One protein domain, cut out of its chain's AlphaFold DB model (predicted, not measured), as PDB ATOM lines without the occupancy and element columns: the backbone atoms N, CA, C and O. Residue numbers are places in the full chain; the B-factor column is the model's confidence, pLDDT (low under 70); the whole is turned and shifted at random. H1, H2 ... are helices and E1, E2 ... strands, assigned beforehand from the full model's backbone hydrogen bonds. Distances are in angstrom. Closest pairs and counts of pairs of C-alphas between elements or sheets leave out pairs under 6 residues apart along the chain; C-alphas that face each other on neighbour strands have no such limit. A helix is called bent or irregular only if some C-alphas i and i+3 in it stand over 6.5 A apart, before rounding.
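AT A GLANCE: This is residues 2 to 123 of the 290 residues of an uncharacterized protein of Nitrospinae bacterium (UniProt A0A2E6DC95). A four-stranded sheet, E1 E2 E7 E6, has two helices, H1 and H2, over one face, while a small three-stranded sheet, E3 E4 E5, makes a second part away from the helices. From this smaller part a long loop leads off, and its residues 88 to 94 stick out. The 122 printed residues hold two named helices and seven named strands in the order H1 E1 H2 E2 E3 E4 E5 E6 E7; the larger sheet is mixed, the smaller antiparallel, and the class is mixed, helices and strands. The whole is compact, with a radius of gyration of the C-alphas of 14.9 A, and spans 38 by 36 by 28 A.

IN THESE COORDINATES: Begin with the larger sheet: E1 is residues 21 to 24, 9.6 A long, E2 56 to 61, 16.6 A, E7 114 to 119, 15.9 A, and E6 105 to 111, 17.0 A. Find C-alpha 2 at (122.838, 87.124, 142.799); from there H1 runs 20.4 A to residue 15. H2, residues 31 to 50, ends 28.7 A from its start at C-alpha 50 (122.559, 115.079, 120.539); it is irregular, with C-alphas 35 and 38 7.9 A apart, and has a kink of 55 degrees near residue 38. E3 is residues 70 to 74, 12.8 A, E4 77 to 82, 15.7 A, and E5 98 to 101, 10.1 A. E7 ends at C-alpha 119 (126.043, 94.963, 116.396).

HOW THE PARTS SIT: E1 and E2 are parallel, with N 23 and O 57 2.8 A apart, within hydrogen-bond range; E1, H2 and E2 form a strand-helix-strand unit, two parallel neighbour strands with a helix between, its crossover left-handed. E7 is antiparallel to E2, N 117 to O 58 2.8 A, and forms a hairpin with E6, N 109 to O 116 2.8 A. H1 and H2 are on the same face, at heights over the sheet of 8.7 A and 8.2 A. H1 touches residues 31 to 39 of H2 alone, closest at the C-alphas of Ala 10 and Tyr 35, 4.6 A. In H1 every O i to N i+4 pair is within hydrogen-bond range; in H2 13 of 16 are. E3 E4 E5 is a meander, each strand the antiparallel neighbour of the one before; look at N 79 and O 72, 2.8 A, and N 80 and O 100, 2.8 A. H1 and H2 are not on this sheet.

THE WHOLE: The C-alphas farthest apart, of Lys 3 and Glu 75, are 43.3 A apart. The printed part has no cut. The link E4 to E5, residues 83 to 97, is long. Look for pLDDT under 70 at residues 2 to 4, 27 to 30, 66 to 68 and 87 to 96.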
ATOM      1  N   ILE A   2     123.672  86.105 143.487       59.16
ATOM      2  CA  ILE A   2     122.838  87.124 142.799       59.16
ATOM      3  C   ILE A   2     123.378  88.565 142.944       59.16
ATOM      4  O   ILE A   2     123.576  89.258 141.951       59.16
ATOM      5  N   LYS A   3     123.737  88.998 144.162       61.41
ATOM      6  CA  LYS A   3     124.281  90.351 144.414       61.41
ATOM      7  C   LYS A   3     125.609  90.637 143.688       61.41
ATOM      8  O   LYS A   3     125.852  91.767 143.283       61.41
ATOM      9  N   LEU A   4     126.462  89.622 143.509       68.88
ATOM     10  CA  LEU A   4     127.742  89.756 142.799       68.88
ATOM     11  C   LEU A   4     127.537  89.812 141.277       68.88
ATOM     12  O   LEU A   4     128.260  90.522 140.587       68.88
ATOM     13  N   MET A   5     126.540  89.086 140.765       71.75
ATOM     14  CA  MET A   5     126.156  89.103 139.351       71.75
ATOM     15  C   MET A   5     125.602  90.472 138.943       71.75
ATOM     16  O   MET A   5     126.086  91.059 137.979       71.75
ATOM     17  N   GLY A   6     124.673  91.021 139.731       75.00
ATOM     18  CA  GLY A   6     124.113  92.352 139.491       75.00
ATOM     19  C   GLY A   6     125.156  93.471 139.488       75.00
ATOM     20  O   GLY A   6     125.134  94.345 138.623       75.00
ATOM     21  N   LEU A   7     126.140  93.402 140.392       79.75
ATOM     22  CA  LEU A   7     127.266  94.343 140.415       79.75
ATOM     23  C   LEU A   7     128.078  94.308 139.113       79.75
ATOM     24  O   LEU A   7     128.416  95.364 138.588       79.75
ATOM     25  N   ARG A   8     128.337  93.120 138.553       86.69
ATOM     26  CA  ARG A   8     129.073  92.983 137.285       86.69
ATOM     27  C   ARG A   8     128.296  93.541 136.095       86.69
ATOM     28  O   ARG A   8     128.899  94.180 135.238       86.69
ATOM     29  N   VAL A   9     126.975  93.345 136.055       86.31
ATOM     30  CA  VAL A   9     126.109  93.943 135.024       86.31
ATOM     31  C   VAL A   9     126.136  95.469 135.131       86.31
ATOM     32  O   VAL A   9     126.399  96.146 134.141       86.31
ATOM     33  N   ALA A  10     125.959  96.017 136.337       86.88
ATOM     34  CA  ALA A  10     126.020  97.460 136.566       86.88
ATOM     35  C   ALA A  10     127.388  98.055 136.186       86.88
ATOM     36  O   ALA A  10     127.460  99.128 135.588       86.88
ATOM     37  N   GLU A  11     128.486  97.374 136.521       90.38
ATOM     38  CA  GLU A  11     129.841  97.784 136.136       90.38
ATOM     39  C   GLU A  11     130.053  97.759 134.624       90.38
ATOM     40  O   GLU A  11     130.683  98.672 134.090       90.38
ATOM     41  N   PHE A  12     129.533  96.742 133.934       91.62
ATOM     42  CA  PHE A  12     129.605  96.661 132.480       91.62
ATOM     43  C   PHE A  12     128.824  97.803 131.825       91.62
ATOM     44  O   PHE A  12     129.405  98.572 131.061       91.62
ATOM     45  N   VAL A  13     127.554  97.995 132.200       90.44
ATOM     46  CA  VAL A  13     126.697  99.062 131.653       90.44
ATOM     47  C   VAL A  13     127.298 100.453 131.895       90.44
ATOM     48  O   VAL A  13     127.269 101.303 131.008       90.44
ATOM     49  N   LYS A  14     127.922 100.689 133.057       89.81
ATOM     50  CA  LYS A  14     128.605 101.962 133.360       89.81
ATOM     51  C   LYS A  14     129.818 102.245 132.470       89.81
ATOM     52  O   LYS A  14     130.157 103.414 132.299       89.81
ATOM     53  N   LYS A  15     130.481 101.213 131.941       92.25
ATOM     54  CA  LYS A  15     131.653 101.350 131.057       92.25
ATOM     55  C   LYS A  15     131.278 101.609 129.597       92.25
ATOM     56  O   LYS A  15     132.137 102.064 128.848       92.25
ATOM     57  N   LEU A  16     130.034 101.329 129.203       93.88
ATOM     58  CA  LEU A  16     129.545 101.596 127.851       93.88
ATOM     59  C   LEU A  16     129.561 103.094 127.537       93.88
ATOM     60  O   LEU A  16     129.413 103.940 128.428       93.88
ATOM     61  N   GLY A  17     129.692 103.424 126.256       94.62
ATOM     62  CA  GLY A  17     129.710 104.788 125.757       94.62
ATOM     63  C   GLY A  17     128.424 105.552 126.094       94.62
ATOM     64  O   GLY A  17     127.351 104.963 126.242       94.62
ATOM     65  N   PRO A  18     128.485 106.888 126.220       93.50
ATOM     66  CA  PRO A  18     127.341 107.702 126.633       93.50
ATOM     67  C   PRO A  18     126.198 107.778 125.609       93.50
ATOM     68  O   PRO A  18     125.117 108.247 125.956       93.50
ATOM     69  N   ASN A  19     126.453 107.365 124.367       93.50
ATOM     70  CA  ASN A  19     125.477 107.311 123.280       93.50
ATOM     71  C   ASN A  19     125.233 105.866 122.807       93.50
ATOM     72  O   ASN A  19     124.605 105.675 121.768       93.50
ATOM     73  N   ASP A  20     125.739 104.860 123.532       94.88
ATOM     74  CA  ASP A  20     125.480 103.457 123.205       94.88
ATOM     75  C   ASP A  20     124.005 103.129 123.462       94.88
ATOM     76  O   ASP A  20     123.431 103.524 124.482       94.88
ATOM     77  N   LEU A  21     123.391 102.411 122.527       93.19
ATOM     78  CA  LEU A  21     121.999 101.993 122.591       93.19
ATOM     79  C   LEU A  21     121.914 100.542 123.059       93.19
ATOM     80  O   LEU A  21     122.541  99.660 122.477       93.19
ATOM     81  N   ILE A  22     121.113 100.298 124.092       91.75
ATOM     82  CA  ILE A  22     120.921  98.973 124.680       91.75
ATOM     83  C   ILE A  22     119.462  98.569 124.459       91.75
ATOM     84  O   ILE A  22     118.562  99.199 125.006       91.75
ATOM     85  N   LEU A  23     119.248  97.544 123.636       89.94
ATOM     86  CA  LEU A  23     117.946  96.991 123.270       89.94
ATOM     87  C   LEU A  23     117.710  95.724 124.078       89.94
ATOM     88  O   LEU A  23     118.221  94.658 123.737       89.94
ATOM     89  N   VAL A  24     116.966  95.848 125.164       85.31
ATOM     90  CA  VAL A  24     116.742  94.750 126.100       85.31
ATOM     91  C   VAL A  24     115.485  93.980 125.691       85.31
ATOM     92  O   VAL A  24     114.499  94.593 125.283       85.31
ATOM     93  N   SER A  25     115.531  92.646 125.752       80.50
ATOM     94  CA  SER A  25     114.328  91.811 125.697       80.50
ATOM     95  C   SER A  25     113.442  92.070 126.931       80.50
ATOM     96  O   SER A  25     113.814  92.828 127.823       80.50
ATOM     97  N   THR A  26     112.252  91.485 127.012       71.00
ATOM     98  CA  THR A  26     111.224  91.784 128.024       71.00
ATOM     99  C   THR A  26     111.254  90.821 129.213       71.00
ATOM    100  O   THR A  26     110.868  91.190 130.323       71.00
ATOM    101  N   GLY A  27     111.838  89.629 129.038       63.84
ATOM    102  CA  GLY A  27     112.179  88.692 130.117       63.84
ATOM    103  C   GLY A  27     113.005  89.252 131.303       63.84
ATOM    104  O   GLY A  27     112.744  88.857 132.440       63.84
ATOM    105  N   PRO A  28     113.964  90.189 131.137       61.50
ATOM    106  CA  PRO A  28     114.782  90.748 132.223       61.50
ATOM    107  C   PRO A  28     114.123  91.832 133.093       61.50
ATOM    108  O   PRO A  28     114.841  92.510 133.838       61.50
ATOM    109  N   HIS A  29     112.793  91.975 133.036       65.19
ATOM    110  CA  HIS A  29     111.976  93.044 133.633       65.19
ATOM    111  C   HIS A  29     112.480  93.620 134.975       65.19
ATOM    112  O   HIS A  29     112.562  94.835 135.137       65.19
ATOM    113  N   VAL A  30     112.859  92.788 135.953       66.50
ATOM    114  CA  VAL A  30     113.303  93.282 137.275       66.50
ATOM    115  C   VAL A  30     114.822  93.376 137.385       66.50
ATOM    116  O   VAL A  30     115.352  94.337 137.945       66.50
ATOM    117  N   GLU A  31     115.550  92.382 136.879       73.94
ATOM    118  CA  GLU A  31     116.986  92.292 137.133       73.94
ATOM    119  C   GLU A  31     117.771  93.366 136.383       73.94
ATOM    120  O   GLU A  31     118.614  94.027 136.985       73.94
ATOM    121  N   PHE A  32     117.487  93.599 135.097       79.69
ATOM    122  CA  PHE A  32     118.223  94.622 134.353       79.69
ATOM    123  C   PHE A  32     117.877  96.029 134.835       79.69
ATOM    124  O   PHE A  32     118.769  96.872 134.950       79.69
ATOM    125  N   TYR A  33     116.612  96.279 135.184       77.00
ATOM    126  CA  TYR A  33     116.172  97.563 135.726       77.00
ATOM    127  C   TYR A  33     117.013  97.988 136.942       77.00
ATOM    128  O   TYR A  33     117.539  99.103 136.973       77.00
ATOM    129  N   LEU A  34     117.224  97.073 137.898       76.44
ATOM    130  CA  LEU A  34     117.977  97.338 139.130       76.44
ATOM    131  C   LEU A  34     119.440  97.742 138.890       76.44
ATOM    132  O   LEU A  34     120.024  98.445 139.718       76.44
ATOM    133  N   TYR A  35     120.045  97.288 137.792       79.06
ATOM    134  CA  TYR A  35     121.489  97.416 137.574       79.06
ATOM    135  C   TYR A  35     121.866  98.326 136.399       79.06
ATOM    136  O   TYR A  35     122.941  98.926 136.428       79.06
ATOM    137  N   GLY A  36     121.005  98.451 135.388       81.38
ATOM    138  CA  GLY A  36     121.294  99.143 134.131       81.38
ATOM    139  C   GLY A  36     120.227 100.132 133.658       81.38
ATOM    140  O   GLY A  36     120.571 101.050 132.914       81.38
ATOM    141  N   GLY A  37     118.972 100.021 134.115       82.75
ATOM    142  CA  GLY A  37     117.841 100.774 133.546       82.75
ATOM    143  C   GLY A  37     118.022 102.295 133.547       82.75
ATOM    144  O   GLY A  37     117.919 102.944 132.506       82.75
ATOM    145  N   MET A  38     118.432 102.869 134.683       82.50
ATOM    146  CA  MET A  38     118.690 104.313 134.785       82.50
ATOM    147  C   MET A  38     119.774 104.796 133.801       82.50
ATOM    148  O   MET A  38     119.686 105.902 133.265       82.50
ATOM    149  N   GLU A  39     120.819 104.001 133.567       87.25
ATOM    150  CA  GLU A  39     121.882 104.373 132.630       87.25
ATOM    151  C   GLU A  39     121.423 104.261 131.175       87.25
ATOM    152  O   GLU A  39     121.775 105.132 130.374       87.25
ATOM    153  N   THR A  40     120.593 103.267 130.844       86.62
ATOM    154  CA  THR A  40     119.936 103.152 129.533       86.62
ATOM    155  C   THR A  40     119.050 104.365 129.258       86.62
ATOM    156  O   THR A  40     119.205 105.013 128.221       86.62
ATOM    157  N   GLN A  41     118.205 104.761 130.215       84.31
ATOM    158  CA  GLN A  41     117.322 105.924 130.080       84.31
ATOM    159  C   GLN A  41     118.108 107.221 129.810       84.31
ATOM    160  O   GLN A  41     117.746 108.021 128.940       84.31
ATOM    161  N   LYS A  42     119.236 107.425 130.507       85.94
ATOM    162  CA  LYS A  42     120.124 108.577 130.268       85.94
ATOM    163  C   LYS A  42     120.734 108.564 128.865       85.94
ATOM    164  O   LYS A  42     120.807 109.629 128.247       85.94
ATOM    165  N   ARG A  43     121.177 107.401 128.369       90.62
ATOM    166  CA  ARG A  43     121.788 107.258 127.031       90.62
ATOM    167  C   ARG A  43     120.777 107.526 125.943       90.62
ATOM    168  O   ARG A  43     121.028 108.364 125.089       90.62
ATOM    169  N   VAL A  44     119.600 106.920 126.038       87.75
ATOM    170  CA  VAL A  44     118.499 107.155 125.101       87.75
ATOM    171  C   VAL A  44     118.127 108.638 125.064       87.75
ATOM    172  O   VAL A  44     118.101 109.243 123.993       87.75
ATOM    173  N   GLY A  45     117.958 109.273 126.227       85.19
ATOM    174  CA  GLY A  45     117.720 110.713 126.292       85.19
ATOM    175  C   GLY A  45     118.829 111.531 125.619       85.19
ATOM    176  O   GLY A  45     118.538 112.518 124.946       85.19
ATOM    177  N   ARG A  46     120.097 111.133 125.766       87.75
ATOM    178  CA  ARG A  46     121.234 111.798 125.115       87.75
ATOM    179  C   ARG A  46     121.234 111.598 123.602       87.75
ATOM    180  O   ARG A  46     121.335 112.593 122.895       87.75
ATOM    181  N   ILE A  47     121.026 110.373 123.121       88.38
ATOM    182  CA  ILE A  47     120.914 110.037 121.694       88.38
ATOM    183  C   ILE A  47     119.850 110.915 121.029       88.38
ATOM    184  O   ILE A  47     120.102 111.519 119.985       88.38
ATOM    185  N   LEU A  48     118.683 111.062 121.665       85.00
ATOM    186  CA  LEU A  48     117.596 111.878 121.130       85.00
ATOM    187  C   LEU A  48     117.888 113.384 121.133       85.00
ATOM    188  O   LEU A  48     117.392 114.087 120.257       85.00
ATOM    189  N   ASN A  49     118.689 113.889 122.074       81.19
ATOM    190  CA  ASN A  49     119.054 115.311 122.126       81.19
ATOM    191  C   ASN A  49     120.239 115.641 121.207       81.19
ATOM    192  O   ASN A  49     120.183 116.596 120.440       81.19
ATOM    193  N   GLU A  50     121.314 114.856 121.283       84.94
ATOM    194  CA  GLU A  50     122.559 115.079 120.539       84.94
ATOM    195  C   GLU A  50     122.481 114.582 119.095       84.94
ATOM    196  O   GLU A  50     123.311 114.972 118.275       84.94
ATOM    197  N   ARG A  51     121.510 113.713 118.782       79.50
ATOM    198  CA  ARG A  51     121.362 113.043 117.477       79.50
ATOM    199  C   ARG A  51     122.585 112.218 117.089       79.50
ATOM    200  O   ARG A  51     122.871 112.008 115.913       79.50
ATOM    201  N   LYS A  52     123.315 111.753 118.099       85.38
ATOM    202  CA  LYS A  52     124.513 110.934 117.964       85.38
ATOM    203  C   LYS A  52     124.238 109.562 118.536       85.38
ATOM    204  O   LYS A  52     123.608 109.433 119.578       85.38
ATOM    205  N   ARG A  53     124.757 108.554 117.850       88.31
ATOM    206  CA  ARG A  53     124.691 107.157 118.255       88.31
ATOM    207  C   ARG A  53     126.102 106.652 118.528       88.31
ATOM    208  O   ARG A  53     127.024 107.011 117.799       88.31
ATOM    209  N   GLY A  54     126.248 105.842 119.566       92.75
ATOM    210  CA  GLY A  54     127.402 104.984 119.807       92.75
ATOM    211  C   GLY A  54     127.169 103.588 119.235       92.75
ATOM    212  O   GLY A  54     126.581 103.437 118.160       92.75
ATOM    213  N   ASP A  55     127.611 102.568 119.956       95.81
ATOM    214  CA  ASP A  55     127.373 101.167 119.604       95.81
ATOM    215  C   ASP A  55     125.909 100.762 119.863       95.81
ATOM    216  O   ASP A  55     125.211 101.397 120.654       95.81
ATOM    217  N   ILE A  56     125.425  99.705 119.198       95.50
ATOM    218  CA  ILE A  56     124.104  99.112 119.463       95.50
ATOM    219  C   ILE A  56     124.303  97.708 120.031       95.50
ATOM    220  O   ILE A  56     125.046  96.906 119.465       95.50
ATOM    221  N   TYR A  57     123.603  97.409 121.122       94.56
ATOM    222  CA  TYR A  57     123.609  96.107 121.774       94.56
ATOM    223  C   TYR A  57     122.199  95.530 121.817       94.56
ATOM    224  O   TYR A  57     121.294  96.181 122.332       94.56
ATOM    225  N   PHE A  58     122.029  94.298 121.341       92.75
ATOM    226  CA  PHE A  58     120.878  93.472 121.708       92.75
ATOM    227  C   PHE A  58     121.207  92.746 123.008       92.75
ATOM    228  O   PHE A  58     122.310  92.215 123.158       92.75
ATOM    229  N   VAL A  59     120.288  92.768 123.967       89.75
ATOM    230  CA  VAL A  59     120.476  92.164 125.283       89.75
ATOM    231  C   VAL A  59     119.371  91.166 125.538       89.75
ATOM    232  O   VAL A  59     118.206  91.530 125.657       89.75
ATOM    233  N   GLU A  60     119.778  89.915 125.674       85.69
ATOM    234  CA  GLU A  60     118.898  88.805 126.005       85.69
ATOM    235  C   GLU A  60     119.106  88.393 127.457       85.69
ATOM    236  O   GLU A  60     120.190  88.584 128.030       85.69
ATOM    237  N   TYR A  61     118.072  87.794 128.035       82.25
ATOM    238  CA  TYR A  61     118.091  87.267 129.388       82.25
ATOM    239  C   TYR A  61     117.615  85.825 129.400       82.25
ATOM    240  O   TYR A  61     116.499  85.529 128.986       82.25
ATOM    241  N   GLY A  62     118.447  84.931 129.918       81.56
ATOM    242  CA  GLY A  62     118.079  83.533 130.002       81.56
ATOM    243  C   GLY A  62     119.091  82.669 130.726       81.56
ATOM    244  O   GLY A  62     120.242  83.052 130.932       81.56
ATOM    245  N   GLU A  63     118.650  81.486 131.145       81.69
ATOM    246  CA  GLU A  63     119.569  80.444 131.588       81.69
ATOM    247  C   GLU A  63     120.216  79.783 130.371       81.69
ATOM    248  O   GLU A  63     119.543  79.451 129.388       81.69
ATOM    249  N   LEU A  64     121.525  79.536 130.479       78.19
ATOM    250  CA  LEU A  64     122.304  78.912 129.418       78.19
ATOM    251  C   LEU A  64     121.673  77.576 129.008       78.19
ATOM    252  O   LEU A  64     121.530  76.674 129.833       78.19
ATOM    253  N   GLY A  65     121.305  77.465 127.731       71.94
ATOM    254  CA  GLY A  65     120.720  76.255 127.149       71.94
ATOM    255  C   GLY A  65     119.246  75.988 127.478       71.94
ATOM    256  O   GLY A  65     118.758  74.922 127.112       71.94
ATOM    257  N   LYS A  66     118.534  76.903 128.156       69.75
ATOM    258  CA  LYS A  66     117.087  76.758 128.424       69.75
ATOM    259  C   LYS A  66     116.224  77.854 127.819       69.75
ATOM    260  O   LYS A  66     115.148  77.559 127.322       69.75
ATOM    261  N   SER A  67     116.664  79.103 127.922       64.94
ATOM    262  CA  SER A  67     115.900  80.269 127.455       64.94
ATOM    263  C   SER A  67     116.788  81.289 126.741       64.94
ATOM    264  O   SER A  67     116.418  82.445 126.571       64.94
ATOM    265  N   ASP A  68     117.989  80.859 126.359       69.94
ATOM    266  CA  ASP A  68     118.916  81.631 125.541       69.94
ATOM    267  C   ASP A  68     118.463  81.670 124.075       69.94
ATOM    268  O   ASP A  68     117.578  80.919 123.668       69.94
ATOM    269  N   THR A  69     119.120  82.520 123.284       79.25
ATOM    270  CA  THR A  69     119.020  82.545 121.821       79.25
ATOM    271  C   THR A  69     119.056  81.144 121.225       79.25
ATOM    272  O   THR A  69     119.970  80.366 121.519       79.25
ATOM    273  N   GLU A  70     118.128  80.853 120.320       84.38
ATOM    274  CA  GLU A  70     118.189  79.628 119.530       84.38
ATOM    275  C   GLU A  70     118.953  79.888 118.231       84.38
ATOM    276  O   GLU A  70     118.652  80.826 117.490       84.38
ATOM    277  N   ASN A  71     119.954  79.053 117.957       88.31
ATOM    278  CA  ASN A  71     120.709  79.108 116.712       88.31
ATOM    279  C   ASN A  71     120.086  78.138 115.715       88.31
ATOM    280  O   ASN A  71     119.847  76.975 116.049       88.31
ATOM    281  N   PHE A  72     119.905  78.579 114.478       88.69
ATOM    282  CA  PHE A  72     119.469  77.702 113.400       88.69
ATOM    283  C   PHE A  72     120.045  78.162 112.067       88.69
ATOM    284  O   PHE A  72     120.302  79.345 111.865       88.69
ATOM    285  N   SER A  73     120.223  77.225 111.143       91.06
ATOM    286  CA  SER A  73     120.698  77.522 109.794       91.06
ATOM    287  C   SER A  73     119.547  77.358 108.808       91.06
ATOM    288  O   SER A  73     118.808  76.372 108.862       91.06
ATOM    289  N   LYS A  74     119.395  78.309 107.890       85.06
ATOM    290  CA  LYS A  74     118.418  78.244 106.801       85.06
ATOM    291  C   LYS A  74     119.066  78.783 105.535       85.06
ATOM    292  O   LYS A  74     119.668  79.847 105.571       85.06
ATOM    293  N   GLU A  75     118.948  78.037 104.435       86.19
ATOM    294  CA  GLU A  75     119.403  78.480 103.102       86.19
ATOM    295  C   GLU A  75     120.875  78.956 103.079       86.19
ATOM    296  O   GLU A  75     121.216  79.924 102.413       86.19
ATOM    297  N   GLY A  76     121.763  78.281 103.824       84.94
ATOM    298  CA  GLY A  76     123.197  78.617 103.862       84.94
ATOM    299  C   GLY A  76     123.565  79.825 104.735       84.94
ATOM    300  O   GLY A  76     124.707  80.286 104.687       84.94
ATOM    301  N   VAL A  77     122.620  80.325 105.536       88.56
ATOM    302  CA  VAL A  77     122.807  81.439 106.472       88.56
ATOM    303  C   VAL A  77     122.528  80.968 107.899       88.56
ATOM    304  O   VAL A  77     121.520  80.304 108.162       88.56
ATOM    305  N   ASP A  78     123.412  81.335 108.827       92.12
ATOM    306  CA  ASP A  78     123.225  81.097 110.259       92.12
ATOM    307  C   ASP A  78     122.450  82.250 110.903       92.12
ATOM    308  O   ASP A  78     122.845  83.419 110.825       92.12
ATOM    309  N   TYR A  79     121.358  81.910 111.576       92.12
ATOM    310  CA  TYR A  79     120.447  82.827 112.242       92.12
ATOM    311  C   TYR A  79     120.411  82.605 113.751       92.12
ATOM    312  O   TYR A  79     120.677  81.522 114.274       92.12
ATOM    313  N   LEU A  80     120.029  83.676 114.431       91.81
ATOM    314  CA  LEU A  80     119.730  83.758 115.845       91.81
ATOM    315  C   LEU A  80     118.250  84.112 116.001       91.81
ATOM    316  O   LEU A  80     117.796  85.119 115.456       91.81
ATOM    317  N   HIS A  81     117.511  83.310 116.760       89.88
ATOM    318  CA  HIS A  81     116.185  83.665 117.254       89.88
ATOM    319  C   HIS A  81     116.333  84.325 118.628       89.88
ATOM    320  O   HIS A  81     116.555  83.650 119.635       89.88
ATOM    321  N   LEU A  82     116.262  85.657 118.649       88.12
ATOM    322  CA  LEU A  82     116.328  86.459 119.866       88.12
ATOM    323  C   LEU A  82     114.984  86.382 120.593       88.12
ATOM    324  O   LEU A  82     113.979  86.882 120.085       88.12
ATOM    325  N   ASN A  83     114.966  85.766 121.772       81.12
ATOM    326  CA  ASN A  83     113.742  85.520 122.535       81.12
ATOM    327  C   ASN A  83     113.266  86.755 123.319       81.12
ATOM    328  O   ASN A  83     114.029  87.685 123.583       81.12
ATOM    329  N   ASP A  84     111.993  86.724 123.720       76.88
ATOM    330  CA  ASP A  84     111.357  87.703 124.606       76.88
ATOM    331  C   ASP A  84     111.363  89.150 124.083       76.88
ATOM    332  O   ASP A  84     111.487  90.086 124.855       76.88
ATOM    333  N   TYR A  85     111.217  89.399 122.784       79.56
ATOM    334  CA  TYR A  85     110.981  90.761 122.284       79.56
ATOM    335  C   TYR A  85     109.487  90.925 121.979       79.56
ATOM    336  O   TYR A  85     108.960  90.325 121.046       79.56
ATOM    337  N   HIS A  86     108.760  91.730 122.761       71.25
ATOM    338  CA  HIS A  86     107.307  91.860 122.592       71.25
ATOM    339  C   HIS A  86     106.929  92.410 121.210       71.25
ATOM    340  O   HIS A  86     107.421  93.454 120.783       71.25
ATOM    341  N   ARG A  87     106.004  91.730 120.522       65.69
ATOM    342  CA  ARG A  87     105.419  92.194 119.256       65.69
ATOM    343  C   ARG A  87     104.317  93.217 119.505       65.69
ATOM    344  O   ARG A  87     103.491  93.034 120.392       65.69
ATOM    345  N   VAL A  88     104.285  94.262 118.679       59.47
ATOM    346  CA  VAL A  88     103.248  95.316 118.714       59.47
ATOM    347  C   VAL A  88     102.016  94.910 117.916       59.47
ATOM    348  O   VAL A  88     100.899  95.287 118.246       59.47
ATOM    349  N   LEU A  89     102.224  94.141 116.846       58.94
ATOM    350  CA  LEU A  89     101.180  93.655 115.952       58.94
ATOM    351  C   LEU A  89     101.393  92.151 115.759       58.94
ATOM    352  O   LEU A  89     102.317  91.725 115.063       58.94
ATOM    353  N   ALA A  90     100.578  91.343 116.435       49.59
ATOM    354  CA  ALA A  90     100.555  89.900 116.242       49.59
ATOM    355  C   ALA A  90      99.594  89.577 115.091       49.59
ATOM    356  O   ALA A  90      98.386  89.747 115.223       49.59
ATOM    357  N   THR A  91     100.133  89.148 113.952       45.53
ATOM    358  CA  THR A  91      99.337  88.607 112.836       45.53
ATOM    359  C   THR A  91      99.361  87.078 112.788       45.53
ATOM    360  O   THR A  91      98.506  86.498 112.133       45.53
ATOM    361  N   GLU A  92     100.272  86.420 113.518       47.25
ATOM    362  CA  GLU A  92     100.327  84.959 113.674       47.25
ATOM    363  C   GLU A  92     100.770  84.562 115.093       47.25
ATOM    364  O   GLU A  92     101.573  85.259 115.719       47.25
ATOM    365  N   GLU A  93     100.243  83.435 115.586       43.81
ATOM    366  CA  GLU A  93     100.296  82.979 116.987       43.81
ATOM    367  C   GLU A  93     101.663  82.447 117.475       43.81
ATOM    368  O   GLU A  93     101.785  82.127 118.656       43.81
ATOM    369  N   SER A  94     102.702  82.334 116.635       47.53
ATOM    370  CA  SER A  94     103.830  81.428 116.939       47.53
ATOM    371  C   SER A  94     105.240  82.017 117.061       47.53
ATOM    372  O   SER A  94     106.174  81.243 117.262       47.53
ATOM    373  N   SER A  95     105.461  83.339 117.044       52.62
ATOM    374  CA  SER A  95     106.762  83.850 117.523       52.62
ATOM    375  C   SER A  95     106.688  85.200 118.237       52.62
ATOM    376  O   SER A  95     106.103  86.169 117.747       52.62
ATOM    377  N   SER A  96     107.298  85.234 119.426       63.56
ATOM    378  CA  SER A  96     107.537  86.396 120.294       63.56
ATOM    379  C   SER A  96     108.995  86.880 120.227       63.56
ATOM    380  O   SER A  96     109.441  87.617 121.102       63.56
ATOM    381  N   GLY A  97     109.762  86.426 119.233       76.44
ATOM    382  CA  GLY A  97     111.182  86.732 119.081       76.44
ATOM    383  C   GLY A  97     111.503  87.485 117.793       76.44
ATOM    384  O   GLY A  97     110.634  87.709 116.947       76.44
ATOM    385  N   ILE A  98     112.767  87.880 117.652       86.12
ATOM    386  CA  ILE A  98     113.314  88.500 116.440       86.12
ATOM    387  C   ILE A  98     114.313  87.524 115.823       86.12
ATOM    388  O   ILE A  98     115.279  87.129 116.471       86.12
ATOM    389  N   VAL A  99     114.113  87.161 114.558       89.00
ATOM    390  CA  VAL A  99     115.094  86.385 113.788       89.00
ATOM    391  C   VAL A  99     116.087  87.340 113.140       89.00
ATOM    392  O   VAL A  99     115.694  88.201 112.356       89.00
ATOM    393  N   VAL A 100     117.375  87.171 113.430       91.88
ATOM    394  CA  VAL A 100     118.455  87.977 112.845       91.88
ATOM    395  C   VAL A 100     119.626  87.088 112.420       91.88
ATOM    396  O   VAL A 100     119.894  86.087 113.081       91.88
ATOM    397  N   PRO A 101     120.357  87.405 111.341       93.44
ATOM    398  CA  PRO A 101     121.538  86.644 110.954       93.44
ATOM    399  C   PRO A 101     122.637  86.815 112.003       93.44
ATOM    400  O   PRO A 101     122.905  87.926 112.468       93.44
ATOM    401  N   GLN A 102     123.339  85.734 112.338       94.19
ATOM    402  CA  GLN A 102     124.455  85.777 113.283       94.19
ATOM    403  C   GLN A 102     125.559  86.734 112.808       94.19
ATOM    404  O   GLN A 102     126.215  87.382 113.627       94.19
ATOM    405  N   ALA A 103     125.718  86.873 111.487       94.50
ATOM    406  CA  ALA A 103     126.651  87.798 110.857       94.50
ATOM    407  C   ALA A 103     126.483  89.256 111.315       94.50
ATOM    408  O   ALA A 103     127.480  89.984 111.308       94.50
ATOM    409  N   LEU A 104     125.279  89.660 111.757       95.31
ATOM    410  CA  LEU A 104     124.974  90.998 112.277       95.31
ATOM    411  C   LEU A 104     125.861  91.392 113.468       95.31
ATOM    412  O   LEU A 104     126.153  92.574 113.670       95.31
ATOM    413  N   PHE A 105     126.275  90.413 114.273       96.12
ATOM    414  CA  PHE A 105     126.956  90.658 115.535       96.12
ATOM    415  C   PHE A 105     128.477  90.577 115.404       96.12
ATOM    416  O   PHE A 105     129.036  89.676 114.780       96.12
ATOM    417  N   GLU A 106     129.156  91.535 116.028       96.25
ATOM    418  CA  GLU A 106     130.615  91.588 116.138       96.25
ATOM    419  C   GLU A 106     131.097  90.691 117.280       96.25
ATOM    420  O   GLU A 106     132.095  89.982 117.169       96.25
ATOM    421  N   SER A 107     130.383  90.734 118.404       95.44
ATOM    422  CA  SER A 107     130.742  89.999 119.610       95.44
ATOM    423  C   SER A 107     129.521  89.726 120.480       95.44
ATOM    424  O   SER A 107     128.504  90.419 120.401       95.44
ATOM    425  N   ALA A 108     129.641  88.712 121.333       94.06
ATOM    426  CA  ALA A 108     128.692  88.420 122.394       94.06
ATOM    427  C   ALA A 108     129.442  88.339 123.727       94.06
ATOM    428  O   ALA A 108     130.453  87.644 123.841       94.06
ATOM    429  N   HIS A 109     128.950  89.049 124.737       93.69
ATOM    430  CA  HIS A 109     129.516  89.052 126.076       93.69
ATOM    431  C   HIS A 109     128.459  88.626 127.092       93.69
ATOM    432  O   HIS A 109     127.439  89.295 127.252       93.69
ATOM    433  N   ARG A 110     128.704  87.510 127.786       90.75
ATOM    434  CA  ARG A 110     127.771  86.970 128.776       90.75
ATOM    435  C   ARG A 110     128.168  87.358 130.198       90.75
ATOM    436  O   ARG A 110     129.296  87.107 130.622       90.75
ATOM    437  N   ILE A 111     127.219  87.902 130.955       89.75
ATOM    438  CA  ILE A 111     127.352  88.221 132.380       89.75
ATOM    439  C   ILE A 111     126.179  87.584 133.128       89.75
ATOM    440  O   ILE A 111     125.081  88.134 133.189       89.75
ATOM    441  N   GLY A 112     126.418  86.412 133.717       86.38
ATOM    442  CA  GLY A 112     125.352  85.653 134.367       86.38
ATOM    443  C   GLY A 112     124.316  85.181 133.350       86.38
ATOM    444  O   GLY A 112     124.672  84.476 132.405       86.38
ATOM    445  N   ASN A 113     123.064  85.596 133.535       86.44
ATOM    446  CA  ASN A 113     121.961  85.300 132.618       86.44
ATOM    447  C   ASN A 113     121.819  86.327 131.484       86.44
ATOM    448  O   ASN A 113     121.006  86.132 130.591       86.44
ATOM    449  N   PHE A 114     122.606  87.405 131.494       88.19
ATOM    450  CA  PHE A 114     122.572  88.418 130.443       88.19
ATOM    451  C   PHE A 114     123.559  88.099 129.331       88.19
ATOM    452  O   PHE A 114     124.739  87.878 129.614       88.19
ATOM    453  N   THR A 115     123.113  88.176 128.080       91.00
ATOM    454  CA  THR A 115     123.992  88.132 126.906       91.00
ATOM    455  C   THR A 115     123.891  89.447 126.148       91.00
ATOM    456  O   THR A 115     122.847  89.771 125.597       91.00
ATOM    457  N   PHE A 116     124.986  90.206 126.119       93.00
ATOM    458  CA  PHE A 116     125.107  91.456 125.371       93.00
ATOM    459  C   PHE A 116     125.719  91.162 124.006       93.00
ATOM    460  O   PHE A 116     126.892  90.796 123.921       93.00
ATOM    461  N   ARG A 117     124.944  91.330 122.936       95.06
ATOM    462  CA  ARG A 117     125.389  91.128 121.556       95.06
ATOM    463  C   ARG A 117     125.600  92.470 120.879       95.06
ATOM    464  O   ARG A 117     124.643  93.200 120.629       95.06
ATOM    465  N   LYS A 118     126.858  92.801 120.595       97.12
ATOM    466  CA  LYS A 118     127.226  94.049 119.927       97.12
ATOM    467  C   LYS A 118     126.999  93.921 118.424       97.12
ATOM    468  O   LYS A 118     127.531  93.003 117.803       97.12
ATOM    469  N   VAL A 119     126.241  94.847 117.847       97.06
ATOM    470  CA  VAL A 119     126.043  94.963 116.396       97.06
ATOM    471  C   VAL A 119     127.312  95.510 115.743       97.06
ATOM    472  O   VAL A 119     127.914  96.457 116.253       97.06
ATOM    473  N   LYS A 120     127.693  94.945 114.595       96.56
ATOM    474  CA  LYS A 120     128.781  95.465 113.758       96.56
ATOM    475  C   LYS A 120     128.481  96.881 113.281       96.56
ATOM    476  O   LYS A 120     127.435  97.140 112.687       96.56
ATOM    477  N   SER A 121     129.400  97.807 113.537       93.00
ATOM    478  CA  SER A 121     129.189  99.236 113.278       93.00
ATOM    479  C   SER A 121     128.946  99.567 111.799       93.00
ATOM    480  O   SER A 121     128.158 100.463 111.494       93.00
ATOM    481  N   GLU A 122     129.581  98.814 110.901       93.25
ATOM    482  CA  GLU A 122     129.506  98.923 109.446       93.25
ATOM    483  C   GLU A 122     128.134  98.541 108.881       93.25
ATOM    484  O   GLU A 122     127.761  99.004 107.807       93.25
ATOM    485  N   PHE A 123     127.353  97.756 109.626       93.19
ATOM    486  CA  PHE A 123     126.004  97.337 109.245       93.19
ATOM    487  C   PHE A 123     124.927  98.317 109.696       93.19
ATOM    488  O   PHE A 123     123.742  98.076 109.480       93.19
TER     489      PHE A 123